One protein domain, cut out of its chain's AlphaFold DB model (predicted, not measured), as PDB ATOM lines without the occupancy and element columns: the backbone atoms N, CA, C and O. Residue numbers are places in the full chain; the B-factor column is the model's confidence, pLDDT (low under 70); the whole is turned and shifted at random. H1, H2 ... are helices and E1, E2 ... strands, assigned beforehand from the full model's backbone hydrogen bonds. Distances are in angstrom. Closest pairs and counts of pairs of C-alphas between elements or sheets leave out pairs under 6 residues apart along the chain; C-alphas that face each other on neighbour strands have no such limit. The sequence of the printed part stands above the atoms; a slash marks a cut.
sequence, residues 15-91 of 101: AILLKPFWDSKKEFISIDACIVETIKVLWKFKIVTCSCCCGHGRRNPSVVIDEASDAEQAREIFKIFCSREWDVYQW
ATOM      1  N   ALA A  15     251.730 539.346 463.301       77.94
ATOM      2  CA  ALA A  15     250.527 538.540 463.257       77.94
ATOM      3  C   ALA A  15     249.541 539.176 462.277       77.94
ATOM      4  O   ALA A  15     249.071 540.296 462.487       77.94
ATOM      5  N   ILE A  16     249.195 538.437 461.227       79.12
ATOM      6  CA  ILE A  16     248.074 538.785 460.357       79.12
ATOM      7  C   ILE A  16     246.812 538.273 461.042       79.12
ATOM      8  O   ILE A  16     246.623 537.064 461.183       79.12
ATOM      9  N   LEU A  17     245.962 539.187 461.503       80.25
ATOM     10  CA  LEU A  17     244.708 538.837 462.161       80.25
ATOM     11  C   LEU A  17     243.517 539.191 461.286       80.25
ATOM     12  O   LEU A  17     243.469 540.277 460.704       80.25
ATOM     13  N   LEU A  18     242.542 538.280 461.265       80.75
ATOM     14  CA  LEU A  18     241.189 538.572 460.811       80.75
ATOM     15  C   LEU A  18     240.601 539.649 461.714       80.75
ATOM     16  O   LEU A  18     240.579 539.500 462.944       80.75
ATOM     17  N   LYS A  19     240.123 540.729 461.102       82.62
ATOM     18  CA  LYS A  19     239.359 541.729 461.834       82.62
ATOM     19  C   LYS A  19     237.998 541.139 462.226       82.62
ATOM     20  O   LYS A  19     237.511 540.208 461.579       82.62
ATOM     21  N   PRO A  20     237.380 541.618 463.317       81.69
ATOM     22  CA  PRO A  20     236.062 541.140 463.713       81.69
ATOM     23  C   PRO A  20     235.032 541.329 462.591       81.69
ATOM     24  O   PRO A  20     235.060 542.342 461.908       81.69
ATOM     25  N   PHE A  21     234.072 540.406 462.451       81.12
ATOM     26  CA  PHE A  21     233.102 540.402 461.337       81.12
ATOM     27  C   PHE A  21     232.273 541.692 461.184       81.12
ATOM     28  O   PHE A  21     231.696 541.938 460.130       81.12
ATOM     29  N   TRP A  22     232.161 542.485 462.253       79.81
ATOM     30  CA  TRP A  22     231.429 543.752 462.277       79.81
ATOM     31  C   TRP A  22     232.256 544.932 461.743       79.81
ATOM     32  O   TRP A  22     231.714 546.017 461.553       79.81
ATOM     33  N   ASP A  23     233.549 544.733 461.493       81.81
ATOM     34  CA  ASP A  23     234.452 545.712 460.899       81.81
ATOM     35  C   ASP A  23     234.534 545.482 459.384       81.81
ATOM     36  O   ASP A  23     235.270 544.627 458.894       81.81
ATOM     37  N   SER A  24     233.733 546.229 458.626       67.38
ATOM     38  CA  SER A  24     233.549 546.020 457.184       67.38
ATOM     39  C   SER A  24     234.650 546.627 456.306       67.38
ATOM     40  O   SER A  24     234.597 546.488 455.084       67.38
ATOM     41  N   LYS A  25     235.644 547.320 456.885       71.38
ATOM     42  CA  LYS A  25     236.602 548.126 456.105       71.38
ATOM     43  C   LYS A  25     237.764 547.311 455.544       71.38
ATOM     44  O   LYS A  25     238.270 547.645 454.473       71.38
ATOM     45  N   LYS A  26     238.224 546.283 456.264       69.00
ATOM     46  CA  LYS A  26     239.319 545.384 455.852       69.00
ATOM     47  C   LYS A  26     239.139 544.008 456.483       69.00
ATOM     48  O   LYS A  26     238.844 543.920 457.665       69.00
ATOM     49  N   GLU A  27     239.414 542.955 455.721       76.31
ATOM     50  CA  GLU A  27     239.334 541.574 456.218       76.31
ATOM     51  C   GLU A  27     240.489 541.235 457.177       76.31
ATOM     52  O   GLU A  27     240.291 540.560 458.186       76.31
ATOM     53  N   PHE A  28     241.687 541.777 456.919       81.31
ATOM     54  CA  PHE A  28     242.887 541.512 457.712       81.31
ATOM     55  C   PHE A  28     243.651 542.785 458.076       81.31
ATOM     56  O   PHE A  28     243.617 543.795 457.366       81.31
ATOM     57  N   ILE A  29     244.407 542.708 459.170       80.75
ATOM     58  CA  ILE A  29     245.389 543.715 459.578       80.75
ATOM     59  C   ILE A  29     246.664 543.024 460.077       80.75
ATOM     60  O   ILE A  29     246.597 542.045 460.821       80.75
ATOM     61  N   SER A  30     247.821 543.531 459.644       84.31
ATOM     62  CA  SER A  30     249.123 543.117 460.176       84.31
ATOM     63  C   SER A  30     249.397 543.866 461.476       84.31
ATOM     64  O   SER A  30     249.253 545.091 461.521       84.31
ATOM     65  N   ILE A  31     249.740 543.140 462.536       86.94
ATOM     66  CA  ILE A  31     249.969 543.687 463.875       86.94
ATOM     67  C   ILE A  31     251.277 543.122 464.422       86.94
ATOM     68  O   ILE A  31     251.482 541.909 464.397       86.94
ATOM     69  N   ASP A  32     252.116 543.974 465.012       87.62
ATOM     70  CA  ASP A  32     253.302 543.521 465.742       87.62
ATOM     71  C   ASP A  32     252.897 542.499 466.824       87.62
ATOM     72  O   ASP A  32     252.119 542.815 467.733       87.62
ATOM     73  N   ALA A  33     253.460 541.283 466.795       84.62
ATOM     74  CA  ALA A  33     253.058 540.207 467.713       84.62
ATOM     75  C   ALA A  33     253.136 540.594 469.201       84.62
ATOM     76  O   ALA A  33     252.399 540.056 470.026       84.62
ATOM     77  N   CYS A  34     254.004 541.545 469.561       86.31
ATOM     78  CA  CYS A  34     254.156 542.018 470.934       86.31
ATOM     79  C   CYS A  34     252.988 542.889 471.451       86.31
ATOM     80  O   CYS A  34     252.938 543.141 472.652       86.31
ATOM     81  N   ILE A  35     252.053 543.324 470.595       89.44
ATOM     82  CA  ILE A  35     250.863 544.111 470.985       89.44
ATOM     83  C   ILE A  35     249.532 543.500 470.525       89.44
ATOM     84  O   ILE A  35     248.479 544.091 470.757       89.44
ATOM     85  N   VAL A  36     249.552 542.313 469.912       90.38
ATOM     86  CA  VAL A  36     248.352 541.616 469.410       90.38
ATOM     87  C   VAL A  36     247.237 541.542 470.450       90.38
ATOM     88  O   VAL A  36     246.101 541.914 470.162       90.38
ATOM     89  N   GLU A  37     247.551 541.088 471.662       90.88
ATOM     90  CA  GLU A  37     246.532 540.919 472.698       90.88
ATOM     91  C   GLU A  37     245.953 542.263 473.146       90.88
ATOM     92  O   GLU A  37     244.749 542.375 473.351       90.88
ATOM     93  N   THR A  38     246.772 543.314 473.186       92.69
ATOM     94  CA  THR A  38     246.315 544.675 473.482       92.69
ATOM     95  C   THR A  38     245.339 545.189 472.418       92.69
ATOM     96  O   THR A  38     244.296 545.740 472.763       92.69
ATOM     97  N   ILE A  39     245.606 544.942 471.130       93.94
ATOM     98  CA  ILE A  39     244.692 545.335 470.042       93.94
ATOM     99  C   ILE A  39     243.390 544.525 470.073       93.94
ATOM    100  O   ILE A  39     242.312 545.091 469.902       93.94
ATOM    101  N   LYS A  40     243.453 543.222 470.376       93.06
ATOM    102  CA  LYS A  40     242.245 542.398 470.546       93.06
ATOM    103  C   LYS A  40     241.336 542.906 471.666       93.06
ATOM    104  O   LYS A  40     240.125 542.731 471.567       93.06
ATOM    105  N   VAL A  41     241.880 543.515 472.725       95.06
ATOM    106  CA  VAL A  41     241.049 544.116 473.780       95.06
ATOM    107  C   VAL A  41     240.216 545.265 473.215       95.06
ATOM    108  O   VAL A  41     239.011 545.266 473.442       95.06
ATOM    109  N   LEU A  42     240.786 546.166 472.409       94.62
ATOM    110  CA  LEU A  42     240.011 547.237 471.760       94.62
ATOM    111  C   LEU A  42     238.846 546.680 470.929       94.62
ATOM    112  O   LEU A  42     237.716 547.159 471.025       94.62
ATOM    113  N   TRP A  43     239.088 545.598 470.188       93.75
ATOM    114  CA  TRP A  43     238.048 544.931 469.403       93.75
ATOM    115  C   TRP A  43     236.933 544.323 470.261       93.75
ATOM    116  O   TRP A  43     235.776 544.307 469.840       93.75
ATOM    117  N   LYS A  44     237.226 543.857 471.482       93.81
ATOM    118  CA  LYS A  44     236.177 543.403 472.416       93.81
ATOM    119  C   LYS A  44     235.232 544.540 472.813       93.81
ATOM    120  O   LYS A  44     234.055 544.278 473.040       93.81
ATOM    121  N   PHE A  45     235.723 545.779 472.825       94.38
ATOM    122  CA  PHE A  45     234.947 546.991 473.098       94.38
ATOM    123  C   PHE A  45     234.389 547.667 471.838       94.38
ATOM    124  O   PHE A  45     233.917 548.792 471.921       94.38
ATOM    125  N   LYS A  46     234.390 546.980 470.685       94.44
ATOM    126  CA  LYS A  46     233.850 547.481 469.406       94.44
ATOM    127  C   LYS A  46     234.577 548.694 468.816       94.44
ATOM    128  O   LYS A  46     234.052 549.322 467.907       94.44
ATOM    129  N   ILE A  47     235.810 548.948 469.246       93.94
ATOM    130  CA  ILE A  47     236.637 550.021 468.692       93.94
ATOM    131  C   ILE A  47     237.317 549.524 467.412       93.94
ATOM    132  O   ILE A  47     238.070 548.543 467.432       93.94
ATOM    133  N   VAL A  48     237.061 550.208 466.296       92.25
ATOM    134  CA  VAL A  48     237.678 549.927 464.989       92.25
ATOM    135  C   VAL A  48     239.115 550.447 464.974       92.25
ATOM    136  O   VAL A  48     239.372 551.614 465.272       92.25
ATOM    137  N   THR A  49     240.064 549.599 464.566       92.12
ATOM    138  CA  THR A  49     241.476 549.986 464.396       92.12
ATOM    139  C   THR A  49     241.909 549.931 462.929       92.12
ATOM    140  O   THR A  49     241.639 548.969 462.208       92.12
ATOM    141  N   CYS A  50     242.604 550.967 462.466       89.81
ATOM    142  CA  CYS A  50     243.041 551.129 461.076       89.81
ATOM    143  C   CYS A  50     244.494 550.686 460.862       89.81
ATOM    144  O   CYS A  50     244.826 550.094 459.832       89.81
ATOM    145  N   SER A  51     245.355 550.974 461.839       89.50
ATOM    146  CA  SER A  51     246.770 550.591 461.885       89.50
ATOM    147  C   SER A  51     247.278 550.672 463.322       89.50
ATOM    148  O   SER A  51     246.722 551.414 464.130       89.50
ATOM    149  N   CYS A  52     248.344 549.952 463.652       92.12
ATOM    150  CA  CYS A  52     248.994 550.058 464.957       92.12
ATOM    151  C   CYS A  52     250.482 549.716 464.858       92.12
ATOM    152  O   CYS A  52     250.919 549.112 463.881       92.12
ATOM    153  N   CYS A  53     251.251 550.132 465.858       91.19
ATOM    154  CA  CYS A  53     252.677 549.856 465.965       91.19
ATOM    155  C   CYS A  53     253.059 549.801 467.441       91.19
ATOM    156  O   CYS A  53     252.626 550.620 468.249       91.19
ATOM    157  N   CYS A  54     253.918 548.866 467.818       90.12
ATOM    158  CA  CYS A  54     254.397 548.747 469.186       90.12
ATOM    159  C   CYS A  54     255.457 549.797 469.549       90.12
ATOM    160  O   CYS A  54     255.910 549.813 470.688       90.12
ATOM    161  N   GLY A  55     255.918 550.618 468.605       89.06
ATOM    162  CA  GLY A  55     256.962 551.619 468.824       89.06
ATOM    163  C   GLY A  55     258.389 551.064 468.930       89.06
ATOM    164  O   GLY A  55     259.322 551.842 469.119       89.06
ATOM    165  N   HIS A  56     258.573 549.743 468.806       85.31
ATOM    166  CA  HIS A  56     259.866 549.029 468.770       85.31
ATOM    167  C   HIS A  56     260.865 549.455 469.860       85.31
ATOM    168  O   HIS A  56     262.069 549.522 469.624       85.31
ATOM    169  N   GLY A  57     260.357 549.806 471.048       84.50
ATOM    170  CA  GLY A  57     261.164 550.269 472.183       84.50
ATOM    171  C   GLY A  57     261.800 551.655 472.017       84.50
ATOM    172  O   GLY A  57     262.580 552.058 472.870       84.50
ATOM    173  N   ARG A  58     261.485 552.382 470.937       86.19
ATOM    174  CA  ARG A  58     262.040 553.715 470.628       86.19
ATOM    175  C   ARG A  58     261.042 554.852 470.829       86.19
ATOM    176  O   ARG A  58     261.438 556.009 470.874       86.19
ATOM    177  N   ARG A  59     259.753 554.524 470.897       90.06
ATOM    178  CA  ARG A  59     258.635 555.459 471.067       90.06
ATOM    179  C   ARG A  59     257.471 554.763 471.764       90.06
ATOM    180  O   ARG A  59     257.478 553.532 471.904       90.06
ATOM    181  N   ASN A  60     256.467 555.546 472.140       94.06
ATOM    182  CA  ASN A  60     255.213 554.996 472.623       94.06
ATOM    183  C   ASN A  60     254.586 554.078 471.556       94.06
ATOM    184  O   ASN A  60     254.696 554.349 470.353       94.06
ATOM    185  N   PRO A  61     253.975 552.954 471.964       93.81
ATOM    186  CA  PRO A  61     253.086 552.213 471.090       93.81
ATOM    187  C   PRO A  61     251.943 553.124 470.633       93.81
ATOM    188  O   PRO A  61     251.500 554.008 471.366       93.81
ATOM    189  N   SER A  62     251.472 552.907 469.414       95.31
ATOM    190  CA  SER A  62     250.435 553.726 468.814       95.31
ATOM    191  C   SER A  62     249.367 552.898 468.123       95.31
ATOM    192  O   SER A  62     249.618 551.810 467.593       95.31
ATOM    193  N   VAL A  63     248.156 553.444 468.109       95.25
ATOM    194  CA  VAL A  63     247.027 552.919 467.345       95.25
ATOM    195  C   VAL A  63     246.346 554.062 466.610       95.25
ATOM    196  O   VAL A  63     246.218 555.170 467.127       95.25
ATOM    197  N   VAL A  64     245.915 553.781 465.387       94.56
ATOM    198  CA  VAL A  64     245.020 554.652 464.640       94.56
ATOM    199  C   VAL A  64     243.626 554.052 464.715       94.56
ATOM    200  O   VAL A  64     243.428 552.920 464.265       94.56
ATOM    201  N   ILE A  65     242.692 554.793 465.295       94.19
ATOM    202  CA  ILE A  65     241.275 554.441 465.360       94.19
ATOM    203  C   ILE A  65     240.506 555.122 464.230       94.19
ATOM    204  O   ILE A  65     241.008 556.032 463.563       94.19
ATOM    205  N   ASP A  66     239.296 554.640 464.008       91.25
ATOM    206  CA  ASP A  66     238.416 555.135 462.958       91.25
ATOM    207  C   ASP A  66     237.578 556.331 463.427       91.25
ATOM    208  O   ASP A  66     237.643 557.414 462.843       91.25
ATOM    209  N   GLU A  67     236.868 556.164 464.544       91.88
ATOM    210  CA  GLU A  67     235.951 557.164 465.088       91.88
ATOM    211  C   GLU A  67     236.594 557.961 466.227       91.88
ATOM    212  O   GLU A  67     237.166 557.406 467.164       91.88
ATOM    213  N   ALA A  68     236.480 559.291 466.174       91.50
ATOM    214  CA  ALA A  68     237.066 560.176 467.184       91.50
ATOM    215  C   ALA A  68     236.454 559.961 468.576       91.50
ATOM    216  O   ALA A  68     237.137 560.141 469.587       91.50
ATOM    217  N   SER A  69     235.175 559.574 468.625       94.19
ATOM    218  CA  SER A  69     234.438 559.295 469.861       94.19
ATOM    219  C   SER A  69     235.053 558.162 470.678       94.19
ATOM    220  O   SER A  69     234.947 558.170 471.900       94.19
ATOM    221  N   ASP A  70     235.753 557.229 470.030       95.50
ATOM    222  CA  ASP A  70     236.341 556.065 470.695       95.50
ATOM    223  C   ASP A  70     237.690 556.395 471.358       95.50
ATOM    224  O   ASP A  70     238.258 555.572 472.081       95.50
ATOM    225  N   ALA A  71     238.236 557.599 471.133       94.69
ATOM    226  CA  ALA A  71     239.584 557.957 471.569       94.69
ATOM    227  C   ALA A  71     239.745 557.953 473.093       94.69
ATOM    228  O   ALA A  71     240.793 557.552 473.602       94.69
ATOM    229  N   GLU A  72     238.743 558.426 473.832       95.31
ATOM    230  CA  GLU A  72     238.780 558.430 475.296       95.31
ATOM    231  C   GLU A  72     238.695 557.006 475.848       95.31
ATOM    232  O   GLU A  72     239.584 556.587 476.593       95.31
ATOM    233  N   GLN A  73     237.724 556.224 475.371       96.06
ATOM    234  CA  GLN A  73     237.556 554.828 475.768       96.06
ATOM    235  C   GLN A  73     238.807 553.987 475.462       96.06
ATOM    236  O   GLN A  73     239.248 553.199 476.299       96.06
ATOM    237  N   ALA A  74     239.439 554.181 474.299       95.62
ATOM    238  CA  ALA A  74     240.687 553.503 473.954       95.62
ATOM    239  C   ALA A  74     241.808 553.811 474.963       95.62
ATOM    240  O   ALA A  74     242.519 552.903 475.398       95.62
ATOM    241  N   ARG A  75     241.950 555.078 475.383       95.25
ATOM    242  CA  ARG A  75     242.948 555.481 476.390       95.25
ATOM    243  C   ARG A  75     242.665 554.862 477.755       95.25
ATOM    244  O   ARG A  75     243.603 554.449 478.432       95.25
ATOM    245  N   GLU A  76     241.403 554.783 478.165       95.12
ATOM    246  CA  GLU A  76     241.015 554.135 479.422       95.12
ATOM    247  C   GLU A  76     241.309 552.637 479.408       95.12
ATOM    248  O   GLU A  76     241.922 552.117 480.342       95.12
ATOM    249  N   ILE A  77     240.962 551.952 478.314       94.88
ATOM    250  CA  ILE A  77     241.291 550.538 478.117       94.88
ATOM    251  C   ILE A  77     242.800 550.326 478.240       94.88
ATOM    252  O   ILE A  77     243.234 549.407 478.935       94.88
ATOM    253  N   PHE A  78     243.618 551.180 477.619       94.31
ATOM    254  CA  PHE A  78     245.066 551.052 477.744       94.31
ATOM    255  C   PHE A  78     245.546 551.232 479.176       94.31
ATOM    256  O   PHE A  78     246.322 550.398 479.620       94.31
ATOM    257  N   LYS A  79     245.035 552.209 479.934       92.88
ATOM    258  CA  LYS A  79     245.399 552.380 481.353       92.88
ATOM    259  C   LYS A  79     245.093 551.143 482.207       92.88
ATOM    260  O   LYS A  79     245.818 550.874 483.158       92.88
ATOM    261  N   ILE A  80     244.033 550.401 481.879       91.25
ATOM    262  CA  ILE A  80     243.613 549.207 482.630       91.25
ATOM    263  C   ILE A  80     244.414 547.968 482.206       91.25
ATOM    264  O   ILE A  80     244.847 547.187 483.051       91.25
ATOM    265  N   PHE A  81     244.596 547.766 480.900       88.12
ATOM    266  CA  PHE A  81     245.106 546.509 480.339       88.12
ATOM    267  C   PHE A  81     246.568 546.576 479.876       88.12
ATOM    268  O   PHE A  81     247.128 545.559 479.462       88.12
ATOM    269  N   CYS A  82     247.205 547.748 479.918       84.56
ATOM    270  CA  CYS A  82     248.578 547.948 479.477       84.56
ATOM    271  C   CYS A  82     249.315 548.951 480.378       84.56
ATOM    272  O   CYS A  82     248.889 550.078 480.571       84.56
ATOM    273  N   SER A  83     250.490 548.578 480.882       83.56
ATOM    274  CA  SER A  83     251.320 549.484 481.693       83.56
ATOM    275  C   SER A  83     252.074 550.540 480.876       83.56
ATOM    276  O   SER A  83     252.773 551.377 481.441       83.56
ATOM    277  N   ARG A  84     251.990 550.476 479.545       88.19
ATOM    278  CA  ARG A  84     252.673 551.396 478.633       88.19
ATOM    279  C   ARG A  84     251.751 552.572 478.341       88.19
ATOM    280  O   ARG A  84     250.555 552.371 478.171       88.19
ATOM    281  N   GLU A  85     252.305 553.770 478.212       92.12
ATOM    282  CA  GLU A  85     251.570 554.892 477.624       92.12
ATOM    283  C   GLU A  85     251.345 554.637 476.129       92.12
ATOM    284  O   GLU A  85     252.206 554.047 475.481       92.12
ATOM    285  N   TRP A  86     250.198 555.045 475.586       94.88
ATOM    286  CA  TRP A  86     249.835 554.821 474.183       94.88
ATOM    287  C   TRP A  86     249.443 556.120 473.498       94.88
ATOM    288  O   TRP A  86     248.641 556.893 474.025       94.88
ATOM    289  N   ASP A  87     249.924 556.288 472.270       96.50
ATOM    290  CA  ASP A  87     249.449 557.343 471.387       96.50
ATOM    291  C   ASP A  87     248.210 556.854 470.625       96.50
ATOM    292  O   ASP A  87     248.229 555.815 469.956       96.50
ATOM    293  N   VAL A  88     247.126 557.625 470.703       96.50
ATOM    294  CA  VAL A  88     245.874 557.344 469.990       96.50
ATOM    295  C   VAL A  88     245.671 558.410 468.929       96.50
ATOM    296  O   VAL A  88     245.467 559.581 469.252       96.50
ATOM    297  N   TYR A  89     245.725 557.988 467.670       95.38
ATOM    298  CA  TYR A  89     245.543 558.833 466.494       95.38
ATOM    299  C   TYR A  89     244.220 558.516 465.797       95.38
ATOM    300  O   TYR A  89     243.703 557.409 465.912       95.38
ATOM    301  N   GLN A  90     243.724 559.456 465.001       92.75
ATOM    302  CA  GLN A  90     242.593 559.252 464.099       92.75
ATOM    303  C   GLN A  90     242.959 559.799 462.715       92.75
ATOM    304  O   GLN A  90     243.551 560.875 462.615       92.75
ATOM    305  N   TRP A  91     242.604 559.079 461.649       84.06
ATOM    306  CA  TRP A  91     242.679 559.639 460.299       84.06
ATOM    307  C   TRP A  91     241.577 560.679 460.101       84.06
ATOM    308  O   TRP A  91     240.405 560.397 460.331       84.06
TER     309      TRP A  91
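AT A GLANCE: This is residues 15 to 91 of the 101 residues of an uncharacterized protein of Candidatus Dependentiae bacterium (UniProt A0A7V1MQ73). A small three-stranded sheet, E3 E4 E5, forms a wall with two helices, H1 and H2, packed over one face and the other face bare. Beyond its E3 edge a separate hairpin, E1 and E2, continues the wall past H1, E2 alongside E3. The printed part has 77 residues, with two named helices and five named strands in the order E1 E2 H1 E3 E4 H2 E5; the larger sheet, order E3 E4 E5, is mixed, and the class is mixed, helices and strands. The whole is compact, with a radius of gyration of the C-alphas of 11.4 A, and rounded, spanning 31 by 26 by 22 A.

IN THESE COORDINATES: Begin in the larger sheet: E3 is residues 49 to 53, 11.3 A long, starting at C-alpha 49, (241.476, 549.986, 464.396). E4 is residues 62 to 65, and E5 is residues 87 to 90, ending at C-alpha 90, (242.593, 559.252, 464.099). H2, residues 70 to 81, is 16.2 A long, and H1, residues 36 to 44, 12.7 A. Find E1, residues 15 to 18, at C-alpha 15, (250.527, 538.540, 463.257); E2, residues 28 to 32, is 13.3 A long.

HOW THE PARTS SIT: Look first at E4, the inner strand. The hairpin E3 and E4 is antiparallel at 173 degrees, with N 50 and O 64 within hydrogen-bond range at 2.8 A. E4 and E5 are parallel at 27 degrees, with N 65 and O 89 at 2.9 A. E4, H2 and E5 form a strand-helix-strand unit, two parallel strands joined through a helix, with a right-handed crossover. H1 and H2 lie on the same face of this sheet, two layers, helices over strands. H2 runs along the strands over E5, at a height over the sheet of 9.9 A; C-alphas 71 and 88 are the closest, 6.5 A. H1 lies over E3 and E4, at 21 degrees to E3 on the local plane. H1 and H2 touch, closest at C-alphas 42 and 74, 6.7 A, at a steep tilt of 53 degrees, opposite ways. In the antiparallel hairpin E1 and E2, N 15 and O 31 are 2.8 A apart. The closest C-alphas of E2 and E3, 32 and 53, are 6.4 A apart, while E1 and E3 are apart. Every O i to N i+4 pair is within hydrogen-bond range in H2, and 4 of 5 are in H1.

THE WHOLE: Look for the two farthest C-alphas at Trp 22 and Arg 58, 33.3 A apart. The printed part has no cut and no long link. Its mean pLDDT is 89.1; residues 24 and 26 are under 70.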